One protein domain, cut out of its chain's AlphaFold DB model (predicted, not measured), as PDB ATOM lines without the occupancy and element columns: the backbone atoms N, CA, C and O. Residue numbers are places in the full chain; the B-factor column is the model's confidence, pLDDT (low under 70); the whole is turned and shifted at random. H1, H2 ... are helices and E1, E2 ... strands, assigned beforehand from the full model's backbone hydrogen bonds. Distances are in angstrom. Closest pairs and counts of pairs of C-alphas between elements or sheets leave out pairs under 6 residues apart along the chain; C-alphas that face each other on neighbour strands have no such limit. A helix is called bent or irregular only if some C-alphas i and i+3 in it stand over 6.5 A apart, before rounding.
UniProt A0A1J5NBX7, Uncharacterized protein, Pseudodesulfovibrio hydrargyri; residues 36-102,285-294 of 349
ATOM      1  N   TYR A  36     -43.988  35.791 -38.413       77.81
ATOM      2  CA  TYR A  36     -45.173  35.647 -39.277       77.81
ATOM      3  C   TYR A  36     -46.422  35.056 -38.597       77.81
ATOM      4  O   TYR A  36     -47.241  34.410 -39.249       77.81
ATOM      5  N   ALA A  37     -46.570  35.265 -37.284       86.19
ATOM      6  CA  ALA A  37     -47.666  34.726 -36.475       86.19
ATOM      7  C   ALA A  37     -47.728  33.190 -36.382       86.19
ATOM      8  O   ALA A  37     -48.752  32.638 -35.984       86.19
ATOM      9  N   ILE A  38     -46.636  32.486 -36.698       89.06
ATOM     10  CA  ILE A  38     -46.577  31.016 -36.694       89.06
ATOM     11  C   ILE A  38     -47.052  30.421 -35.361       89.06
ATOM     12  O   ILE A  38     -47.788  29.436 -35.353       89.06
ATOM     13  N   TRP A  39     -46.681  31.014 -34.224       88.38
ATOM     14  CA  TRP A  39     -47.121  30.504 -32.922       88.38
ATOM     15  C   TRP A  39     -48.608  30.746 -32.680       88.38
ATOM     16  O   TRP A  39     -49.268  29.899 -32.086       88.38
ATOM     17  N   ASP A  40     -49.146  31.880 -33.136       88.25
ATOM     18  CA  ASP A  40     -50.580  32.174 -33.042       88.25
ATOM     19  C   ASP A  40     -51.398  31.183 -33.879       88.25
ATOM     20  O   ASP A  40     -52.404  30.670 -33.389       88.25
ATOM     21  N   LEU A  41     -50.922  30.833 -35.077       92.06
ATOM     22  CA  LEU A  41     -51.565  29.838 -35.934       92.06
ATOM     23  C   LEU A  41     -51.609  28.456 -35.283       92.06
ATOM     24  O   LEU A  41     -52.672  27.841 -35.236       92.06
ATOM     25  N   VAL A  42     -50.495  27.986 -34.710       93.75
ATOM     26  CA  VAL A  42     -50.494  26.688 -34.017       93.75
ATOM     27  C   VAL A  42     -51.376  26.721 -32.770       93.75
ATOM     28  O   VAL A  42     -52.105  25.766 -32.526       93.75
ATOM     29  N   LYS A  43     -51.362  27.808 -31.986       90.88
ATOM     30  CA  LYS A  43     -52.251  27.956 -30.820       90.88
ATOM     31  C   LYS A  43     -53.724  27.897 -31.217       90.88
ATOM     32  O   LYS A  43     -54.500  27.224 -30.543       90.88
ATOM     33  N   SER A  44     -54.083  28.592 -32.298       91.19
ATOM     34  CA  SER A  44     -55.437  28.601 -32.849       91.19
ATOM     35  C   SER A  44     -55.840  27.206 -33.310       91.19
ATOM     36  O   SER A  44     -56.856  26.691 -32.853       91.19
ATOM     37  N   HIS A  45     -55.009  26.567 -34.136       94.00
ATOM     38  CA  HIS A  45     -55.271  25.225 -34.644       94.00
ATOM     39  C   HIS A  45     -55.379  24.198 -33.508       94.00
ATOM     40  O   HIS A  45     -56.287  23.384 -33.503       94.00
ATOM     41  N   ALA A  46     -54.519  24.274 -32.491       94.00
ATOM     42  CA  ALA A  46     -54.535  23.367 -31.344       94.00
ATOM     43  C   ALA A  46     -55.582  23.713 -30.268       94.00
ATOM     44  O   ALA A  46     -55.629  23.027 -29.251       94.00
ATOM     45  N   GLU A  47     -56.363  24.787 -30.413       92.38
ATOM     46  CA  GLU A  47     -57.309  25.285 -29.396       92.38
ATOM     47  C   GLU A  47     -56.683  25.479 -28.001       92.38
ATOM     48  O   GLU A  47     -57.260  25.146 -26.956       92.38
ATOM     49  N   VAL A  48     -55.464  26.023 -27.968       86.88
ATOM     50  CA  VAL A  48     -54.768  26.352 -26.720       86.88
ATOM     51  C   VAL A  48     -54.585  27.866 -26.586       86.88
ATOM     52  O   VAL A  48     -54.156  28.539 -27.520       86.88
ATOM     53  N   PRO A  49     -54.856  28.448 -25.406       78.31
ATOM     54  CA  PRO A  49     -54.768  29.891 -25.211       78.31
ATOM     55  C   PRO A  49     -53.329  30.422 -25.143       78.31
ATOM     56  O   PRO A  49     -53.138  31.638 -25.175       78.31
ATOM     57  N   PHE A  50     -52.315  29.561 -24.995       74.38
ATOM     58  CA  PHE A  50     -50.916  29.981 -24.883       74.38
ATOM     59  C   PHE A  50     -49.920  28.854 -25.143       74.38
ATOM     60  O   PHE A  50     -50.231  27.672 -25.000       74.38
ATOM     61  N   PHE A  51     -48.678  29.268 -25.392       77.75
ATOM     62  CA  PHE A  51     -47.487  28.440 -25.263       77.75
ATOM     63  C   PHE A  51     -46.684  28.820 -24.029       77.75
ATOM     64  O   PHE A  51     -46.686  29.968 -23.580       77.75
ATOM     65  N   THR A  52     -45.979  27.840 -23.481       75.56
ATOM     66  CA  THR A  52     -44.875  28.101 -22.565       75.56
ATOM     67  C   THR A  52     -43.611  28.407 -23.358       75.56
ATOM     68  O   THR A  52     -43.465  27.999 -24.506       75.56
ATOM     69  N   LYS A  53     -42.662  29.113 -22.736       74.62
ATOM     70  CA  LYS A  53     -41.383  29.464 -23.374       74.62
ATOM     71  C   LYS A  53     -40.512  28.270 -23.761       74.62
ATOM     72  O   LYS A  53     -39.524  28.478 -24.455       74.62
ATOM     73  N   GLY A  54     -40.794  27.074 -23.250       84.38
ATOM     74  CA  GLY A  54     -40.082  25.870 -23.653       84.38
ATOM     75  C   GLY A  54     -40.667  25.177 -24.876       84.38
ATOM     76  O   GLY A  54     -40.019  24.257 -25.375       84.38
ATOM     77  N   ILE A  55     -41.836  25.604 -25.363       90.31
ATOM     78  CA  ILE A  55     -42.416  25.106 -26.608       90.31
ATOM     79  C   ILE A  55     -41.894  25.972 -27.752       90.31
ATOM     80  O   ILE A  55     -42.124  27.182 -27.767       90.31
ATOM     81  N   ASN A  56     -41.212  25.347 -28.706       92.75
ATOM     82  CA  ASN A  56     -40.768  25.988 -29.938       92.75
ATOM     83  C   ASN A  56     -41.478  25.373 -31.148       92.75
ATOM     84  O   ASN A  56     -41.939  24.232 -31.094       92.75
ATOM     85  N   VAL A  57     -41.560  26.134 -32.237       93.38
ATOM     86  CA  VAL A  57     -42.172  25.696 -33.497       93.38
ATOM     87  C   VAL A  57     -41.206  26.001 -34.628       93.38
ATOM     88  O   VAL A  57     -40.712  27.122 -34.705       93.38
ATOM     89  N   GLN A  58     -40.984  25.039 -35.523       92.62
ATOM     90  CA  GLN A  58     -40.228  25.250 -36.754       92.62
ATOM     91  C   GLN A  58     -40.825  26.425 -37.552       92.62
ATOM     92  O   GLN A  58     -42.040  26.526 -37.739       92.62
ATOM     93  N   HIS A  59     -39.957  27.319 -38.021       86.19
ATOM     94  CA  HIS A  59     -40.347  28.631 -38.552       86.19
ATOM     95  C   HIS A  59     -40.322  28.760 -40.080       86.19
ATOM     96  O   HIS A  59     -40.501  29.856 -40.607       86.19
ATOM     97  N   GLY A  60     -40.088  27.664 -40.794       89.81
ATOM     98  CA  GLY A  60     -39.920  27.670 -42.238       89.81
ATOM     99  C   GLY A  60     -39.539  26.294 -42.756       89.81
ATOM    100  O   GLY A  60     -39.124  25.419 -41.990       89.81
ATOM    101  N   TRP A  61     -39.638  26.116 -44.068       92.25
ATOM    102  CA  TRP A  61     -38.962  25.014 -44.724       92.25
ATOM    103  C   TRP A  61     -37.458  25.283 -44.732       92.25
ATOM    104  O   TRP A  61     -37.012  26.354 -45.148       92.25
ATOM    105  N   PHE A  62     -36.693  24.297 -44.278       87.56
ATOM    106  CA  PHE A  62     -35.242  24.340 -44.278       87.56
ATOM    107  C   PHE A  62     -34.697  23.088 -44.955       87.56
ATOM    108  O   PHE A  62     -35.128  21.977 -44.609       87.56
ATOM    109  N   PRO A  63     -33.744  23.225 -45.889       85.12
ATOM    110  CA  PRO A  63     -33.220  22.068 -46.589       85.12
ATOM    111  C   PRO A  63     -32.283  21.236 -45.711       85.12
ATOM    112  O   PRO A  63     -32.216  20.025 -45.888       85.12
ATOM    113  N   PHE A  64     -31.606  21.847 -44.738       82.44
ATOM    114  CA  PHE A  64     -30.697  21.166 -43.816       82.44
ATOM    115  C   PHE A  64     -31.423  20.260 -42.806       82.44
ATOM    116  O   PHE A  64     -32.652  20.266 -42.688       82.44
ATOM    117  N   LYS A  65     -30.641  19.454 -42.072       83.12
ATOM    118  CA  LYS A  65     -31.158  18.452 -41.125       83.12
ATOM    119  C   LYS A  65     -31.952  19.069 -39.979       83.12
ATOM    120  O   LYS A  65     -33.059  18.608 -39.752       83.12
ATOM    121  N   ILE A  66     -31.382  20.057 -39.279       86.31
ATOM    122  CA  ILE A  66     -31.989  20.797 -38.157       86.31
ATOM    123  C   ILE A  66     -31.436  22.230 -38.136       86.31
ATOM    124  O   ILE A  66     -30.238  22.428 -38.328       86.31
ATOM    125  N   TYR A  67     -32.289  23.220 -37.872       84.75
ATOM    126  CA  TYR A  67     -31.903  24.614 -37.653       84.75
ATOM    127  C   TYR A  67     -31.298  24.773 -36.254       84.75
ATOM    128  O   TYR A  67     -31.979  24.461 -35.273       84.75
ATOM    129  N   PRO A  68     -30.073  25.309 -36.105       84.31
ATOM    130  CA  PRO A  68     -29.459  25.491 -34.788       84.31
ATOM    131  C   PRO A  68     -30.333  26.291 -33.810       84.31
ATOM    132  O   PRO A  68     -30.468  25.919 -32.644       84.31
ATOM    133  N   GLY A  69     -31.022  27.325 -34.302       83.31
ATOM    134  CA  GLY A  69     -31.925  28.134 -33.482       83.31
ATOM    135  C   GLY A  69     -33.117  27.356 -32.909       83.31
ATOM    136  O   GLY A  69     -33.634  27.740 -31.860       83.31
ATOM    137  N   ASP A  70     -33.533  26.251 -33.536       87.88
ATOM    138  CA  ASP A  70     -34.586  25.391 -32.985       87.88
ATOM    139  C   ASP A  70     -34.084  24.597 -31.777       87.88
ATOM    140  O   ASP A  70     -34.819  24.442 -30.798       87.88
ATOM    141  N   ILE A  71     -32.828  24.145 -31.804       86.62
ATOM    142  CA  ILE A  71     -32.195  23.429 -30.687       86.62
ATOM    143  C   ILE A  71     -32.074  24.364 -29.480       86.62
ATOM    144  O   ILE A  71     -32.459  24.001 -28.370       86.62
ATOM    145  N   GLU A  72     -31.598  25.592 -29.695       84.69
ATOM    146  CA  GLU A  72     -31.372  26.574 -28.627       84.69
ATOM    147  C   GLU A  72     -32.665  27.019 -27.922       84.69
ATOM    148  O   GLU A  72     -32.672  27.314 -26.720       84.69
ATOM    149  N   ARG A  73     -33.769  27.105 -28.672       83.81
ATOM    150  CA  ARG A  73     -35.047  27.640 -28.181       83.81
ATOM    151  C   ARG A  73     -35.943  26.576 -27.554       83.81
ATOM    152  O   ARG A  73     -36.721  26.905 -26.658       83.81
ATOM    153  N   SER A  74     -35.828  25.323 -27.985       85.38
ATOM    154  CA  SER A  74     -36.665  24.221 -27.503       85.38
ATOM    155  C   SER A  74     -36.241  23.767 -26.108       85.38
ATOM    156  O   SER A  74     -35.082  23.436 -25.881       85.38
ATOM    157  N   LYS A  75     -37.181  23.712 -25.155       85.94
ATOM    158  CA  LYS A  75     -36.885  23.255 -23.777       85.94
ATOM    159  C   LYS A  75     -37.809  22.160 -23.271       85.94
ATOM    160  O   LYS A  75     -37.386  21.331 -22.472       85.94
ATOM    161  N   SER A  76     -39.068  22.165 -23.690       91.00
ATOM    162  CA  SER A  76     -40.078  21.200 -23.248       91.00
ATOM    163  C   SER A  76     -40.682  20.413 -24.397       91.00
ATOM    164  O   SER A  76     -41.104  19.280 -24.185       91.00
ATOM    165  N   LEU A  77     -40.762  21.031 -25.576       95.12
ATOM    166  CA  LEU A  77     -41.358  20.459 -26.772       95.12
ATOM    167  C   LEU A  77     -40.858  21.219 -28.000       95.12
ATOM    168  O   LEU A  77     -40.872  22.450 -28.011       95.12
ATOM    169  N   MET A  78     -40.475  20.481 -29.032       96.44
ATOM    170  CA  MET A  78     -40.268  21.001 -30.375       96.44
ATOM    171  C   MET A  78     -41.432  20.555 -31.265       96.44
ATOM    172  O   MET A  78     -41.779  19.376 -31.302       96.44
ATOM    173  N   LEU A  79     -42.040  21.499 -31.974       96.94
ATOM    174  CA  LEU A  79     -43.077  21.233 -32.964       96.94
ATOM    175  C   LEU A  79     -42.493  21.446 -34.363       96.94
ATOM    176  O   LEU A  79     -42.115  22.562 -34.717       96.94
ATOM    177  N   VAL A  80     -42.406  20.379 -35.154       96.81
ATOM    178  CA  VAL A  80     -41.783  20.381 -36.489       96.81
ATOM    179  C   VAL A  80     -42.812  20.184 -37.587       96.81
ATOM    180  O   VAL A  80     -43.904  19.674 -37.349       96.81
ATOM    181  N   TRP A  81     -42.479  20.573 -38.810       96.06
ATOM    182  CA  TRP A  81     -43.426  20.479 -39.915       96.06
ATOM    183  C   TRP A  81     -43.545  19.069 -40.452       96.06
ATOM    184  O   TRP A  81     -44.647  18.678 -40.786       96.06
ATOM    185  N   ASN A  82     -42.459  18.299 -40.518       96.06
ATOM    186  CA  ASN A  82     -42.451  17.035 -41.247       96.06
ATOM    187  C   ASN A  82     -41.620  15.942 -40.573       96.06
ATOM    188  O   ASN A  82     -40.844  16.175 -39.638       96.06
ATOM    189  N   LYS A  83     -41.786  14.724 -41.092       95.94
ATOM    190  CA  LYS A  83     -41.107  13.529 -40.603       95.94
ATOM    191  C   LYS A  83     -39.592  13.592 -40.780       95.94
ATOM    192  O   LYS A  83     -38.879  13.218 -39.858       95.94
ATOM    193  N   ARG A  84     -39.090  14.141 -41.893       93.88
ATOM    194  CA  ARG A  84     -37.645  14.322 -42.124       93.88
ATOM    195  C   ARG A  84     -36.994  15.094 -40.976       93.88
ATOM    196  O   ARG A  84     -35.945  14.686 -40.484       93.88
ATOM    197  N   TYR A  85     -37.616  16.178 -40.524       93.75
ATOM    198  CA  TYR A  85     -37.110  16.971 -39.406       93.75
ATOM    199  C   TYR A  85     -37.221  16.211 -38.074       93.75
ATOM    200  O   TYR A  85     -36.267  16.189 -37.298       93.75
ATOM    201  N   LYS A  86     -38.355  15.533 -37.826       95.62
ATOM    202  CA  LYS A  86     -38.559  14.726 -36.611       95.62
ATOM    203  C   LYS A  86     -37.534  13.596 -36.493       95.62
ATOM    204  O   LYS A  86     -36.906  13.485 -35.446       95.62
ATOM    205  N   ASP A  87     -37.316  12.835 -37.562       94.50
ATOM    206  CA  ASP A  87     -36.393  11.693 -37.610       94.50
ATOM    207  C   ASP A  87     -34.930  12.122 -37.386       94.50
ATOM    208  O   ASP A  87     -34.113  11.359 -36.867       94.50
ATOM    209  N   ASN A  88     -34.576  13.362 -37.747       93.19
ATOM    210  CA  ASN A  88     -33.247  13.906 -37.478       93.19
ATOM    211  C   ASN A  88     -33.097  14.444 -36.049       93.19
ATOM    212  O   ASN A  88     -31.981  14.427 -35.532       93.19
ATOM    213  N   TRP A  89     -34.180  14.897 -35.409       94.56
ATOM    214  CA  TRP A  89     -34.149  15.635 -34.143       94.56
ATOM    215  C   TRP A  89     -33.414  14.902 -33.015       94.56
ATOM    216  O   TRP A  89     -32.626  15.513 -32.295       94.56
ATOM    217  N   HIS A  90     -33.608  13.586 -32.902       92.38
ATOM    218  CA  HIS A  90     -33.022  12.758 -31.836       92.38
ATOM    219  C   HIS A  90     -31.488  12.762 -31.844       92.38
ATOM    220  O   HIS A  90     -30.862  12.502 -30.823       92.38
ATOM    221  N   ASN A  91     -30.873  13.067 -32.992       92.50
ATOM    222  CA  ASN A  91     -29.420  13.168 -33.109       92.50
ATOM    223  C   ASN A  91     -28.866  14.471 -32.504       92.50
ATOM    224  O   ASN A  91     -27.653  14.598 -32.353       92.50
ATOM    225  N   PHE A  92     -29.732  15.440 -32.194       92.44
ATOM    226  CA  PHE A  92     -29.347  16.784 -31.760       92.44
ATOM    227  C   PHE A  92     -29.946  17.190 -30.410       92.44
ATOM    228  O   PHE A  92     -29.407  18.082 -29.756       92.44
ATOM    229  N   SER A  93     -31.063  16.589 -29.991       94.81
ATOM    230  CA  SER A  93     -31.743  16.963 -28.750       94.81
ATOM    231  C   SER A  93     -32.621  15.841 -28.193       94.81
ATOM    232  O   SER A  93     -33.327  15.157 -28.932       94.81
ATOM    233  N   ASP A  94     -32.641  15.732 -26.862       94.56
ATOM    234  CA  ASP A  94     -33.536  14.845 -26.102       94.56
ATOM    235  C   ASP A  94     -34.902  15.485 -25.799       94.56
ATOM    236  O   ASP A  94     -35.775  14.873 -25.176       94.56
ATOM    237  N   VAL A  95     -35.104  16.750 -26.185       95.31
ATOM    238  CA  VAL A  95     -36.400  17.417 -26.015       95.31
ATOM    239  C   VAL A  95     -37.446  16.668 -26.851       95.31
ATOM    240  O   VAL A  95     -37.178  16.375 -28.015       95.31
ATOM    241  N   PRO A  96     -38.645  16.367 -26.314       96.19
ATOM    242  CA  PRO A  96     -39.713  15.749 -27.096       96.19
ATOM    243  C   PRO A  96     -40.005  16.529 -28.381       96.19
ATOM    244  O   PRO A  96     -40.037  17.759 -28.360       96.19
ATOM    245  N   CYS A  97     -40.235  15.818 -29.484       97.31
ATOM    246  CA  CYS A  97     -40.445  16.408 -30.802       97.31
ATOM    247  C   CYS A  97     -41.657  15.780 -31.486       97.31
ATOM    248  O   CYS A  97     -41.739  14.555 -31.593       97.31
ATOM    249  N   GLU A  98     -42.587  16.614 -31.946       97.88
ATOM    250  CA  GLU A  98     -43.823  16.173 -32.589       97.88
ATOM    251  C   GLU A  98     -44.098  16.911 -33.897       97.88
ATOM    252  O   GLU A  98     -43.722  18.071 -34.066       97.88
ATOM    253  N   ILE A  99     -44.764  16.221 -34.827       98.06
ATOM    254  CA  ILE A  99     -45.104  16.773 -36.140       98.06
ATOM    255  C   ILE A  99     -46.389  17.579 -35.996       98.06
ATOM    256  O   ILE A  99     -47.466  17.028 -35.781       98.06
ATOM    257  N   VAL A 100     -46.269  18.895 -36.118       97.62
ATOM    258  CA  VAL A 100     -47.407  19.809 -36.156       97.62
ATOM    259  C   VAL A 100     -47.885  20.065 -37.580       97.62
ATOM    260  O   VAL A 100     -49.028  20.453 -37.739       97.62
ATOM    261  N   GLY A 101     -47.072  19.827 -38.612       97.56
ATOM    262  CA  GLY A 101     -47.392  20.272 -39.973       97.56
ATOM    263  C   GLY A 101     -47.161  21.775 -40.160       97.56
ATOM    264  O   GLY A 101     -46.960  22.520 -39.199       97.56
ATOM    265  N   ALA A 102     -47.158  22.248 -41.403       97.06
ATOM    266  CA  ALA A 102     -46.916  23.661 -41.680       97.06
ATOM    267  C   ALA A 102     -48.104  24.549 -41.224       97.06
ATOM    268  O   ALA A 102     -49.205  24.411 -41.759       97.06
ATOM    269  N   CYS A 285     -49.004  15.008 -39.638       97.00
ATOM    270  CA  CYS A 285     -49.252  15.909 -38.521       97.00
ATOM    271  C   CYS A 285     -50.243  15.313 -37.520       97.00
ATOM    272  O   CYS A 285     -51.205  14.639 -37.890       97.00
ATOM    273  N   LEU A 286     -50.027  15.626 -36.242       97.44
ATOM    274  CA  LEU A 286     -50.984  15.325 -35.183       97.44
ATOM    275  C   LEU A 286     -52.357  15.918 -35.513       97.44
ATOM    276  O   LEU A 286     -52.454  17.044 -36.006       97.44
ATOM    277  N   SER A 287     -53.419  15.197 -35.161       95.44
ATOM    278  CA  SER A 287     -54.756  15.787 -35.137       95.44
ATOM    279  C   SER A 287     -54.812  16.957 -34.150       95.44
ATOM    280  O   SER A 287     -54.034  17.035 -33.194       95.44
ATOM    281  N   GLN A 288     -55.783  17.852 -34.336       94.62
ATOM    282  CA  GLN A 288     -56.035  18.976 -33.430       94.62
ATOM    283  C   GLN A 288     -56.121  18.537 -31.954       94.62
ATOM    284  O   GLN A 288     -55.530  19.169 -31.075       94.62
ATOM    285  N   GLU A 289     -56.807  17.424 -31.673       93.75
ATOM    286  CA  GLU A 289     -56.954  16.886 -30.318       93.75
ATOM    287  C   GLU A 289     -55.625  16.360 -29.749       93.75
ATOM    288  O   GLU A 289     -55.290  16.628 -28.590       93.75
ATOM    289  N   GLU A 290     -54.844  15.633 -30.549       95.94
ATOM    290  CA  GLU A 290     -53.530  15.128 -30.137       95.94
ATOM    291  C   GLU A 290     -52.544  16.270 -29.895       95.94
ATOM    292  O   GLU A 290     -51.848  16.285 -28.877       95.94
ATOM    293  N   LEU A 291     -52.526  17.264 -30.782       95.81
ATOM    294  CA  LEU A 291     -51.685  18.447 -30.656       95.81
ATOM    295  C   LEU A 291     -52.024  19.234 -29.383       95.81
ATOM    296  O   LEU A 291     -51.124  19.586 -28.613       95.81
ATOM    297  N   ASN A 292     -53.316  19.435 -29.104       94.06
ATOM    298  CA  ASN A 292     -53.798  20.033 -27.858       94.06
ATOM    299  C   ASN A 292     -53.262  19.275 -26.633       94.06
ATOM    300  O   ASN A 292     -52.715  19.884 -25.707       94.06
ATOM    301  N   LEU A 293     -53.362  17.942 -26.641       94.06
ATOM    302  CA  LEU A 293     -52.884  17.091 -25.552       94.06
ATOM    303  C   LEU A 293     -51.372  17.208 -25.346       94.06
ATOM    304  O   LEU A 293     -50.925  17.379 -24.209       94.06
ATOM    305  N   VAL A 294     -50.586  17.143 -26.419       95.12
ATOM    306  CA  VAL A 294     -49.122  17.234 -26.357       95.12
ATOM    307  C   VAL A 294     -48.686  18.591 -25.799       95.12
ATOM    308  O   VAL A 294     -47.871  18.638 -24.873       95.12
TER     309      VAL A 294
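Overview. This is residues 36 to 102 and 285 to 294 of the 349 residues of an uncharacterized protein of Pseudodesulfovibrio hydrargyri (UniProt A0A1J5NBX7). A small sheet of three short parallel strands stands in the middle, with H2 and H3 packed over one of its faces, H2 over the edge strand E1 and H3 over the edge strand E3. H1 and H4 lie toward the other end of the longest axis from H2 and H3, and each only grazes the sheet. The printed part has 77 residues, with four named helices and three named strands in the order H1, E1, H2, E2, H3, E3, H4; the sheet's order is E1, E2, E3, and the class is mixed, helices and strands. The whole is compact, with a radius of gyration of the C-alphas of 11.5 A, and spans 30 by 23 by 21 A.

Along the chain. H1, residues 36 to 45, begins at C-alpha 36 (-45.173, 35.647, -39.277) and is 15.2 A long; it is irregular, with C-alphas 36 and 39 8.4 A apart. E1 is residues 55 to 57, 6.9 A. H2, residues 68 to 73, measures 8.9 A. E2, residues 77 to 80, starts at C-alpha 77 (-41.358, 20.459, -26.772) and measures 9.7 A. H3 is residues 83 to 89, 9.7 A, and E3 is residues 97 to 99, 7.1 A. H4, residues 288 to 294, measures 10.0 A and ends at C-alpha 294 (-49.122, 17.234, -26.357).

Arrangement. E1 and E2 are parallel at 10 degrees, with N 56 and O 77 3.0 A apart, within hydrogen-bond range. E2 and E3 are parallel at 34 degrees, with N 98 and O 78 at 2.9 A. E1, H2, E2 and E2, H3, E3 are strand-helix-strand units, two parallel neighbour strands with a helix between, each with a right-handed crossover. H2 and H3 are on the same face of the sheet, in two layers, helices over one face of a sheet. H2 lies over E1 at a height over the sheet of 9.5 A and runs along the strands, at 18 degrees to E1 on the local plane; the closest C-alphas of the two are those of Asn 56 and Arg 73, 6.2 A apart. H3 lies over E3 at a height of 8.3 A and runs along the strands, at 8 degrees to E3 on the local plane; their closest C-alphas are those of Lys 86 and Cys 97, 6.3 A apart. Each of these local planes is only just fixed, being fitted to 6 C-alphas of the sheet. H2 and H3 are apart. H1 only grazes the sheet with residues 38 to 42, and H4 with residues 291 to 294. H1 and H4 are close but not clearly touching, about perpendicular at 82 degrees; their closest C-alphas, those of His 45 and Gln 288, are 6.4 A apart. Every O i to N i+4 pair is within hydrogen-bond range in H2, H3 and H4, and 5 of 6 in H1.

Size, cuts and confidence. The C-alphas farthest apart, those of Pro 49 and Phe 64, are 31.6 A apart. Residues 103 to 284 are not printed; C-alphas 102 and 285 are 8.7 A apart across the cut, in the link from E3 to H4. Of the links printed whole, none is long. The mean pLDDT of the printed part is 90.7, and no printed residue is under 70.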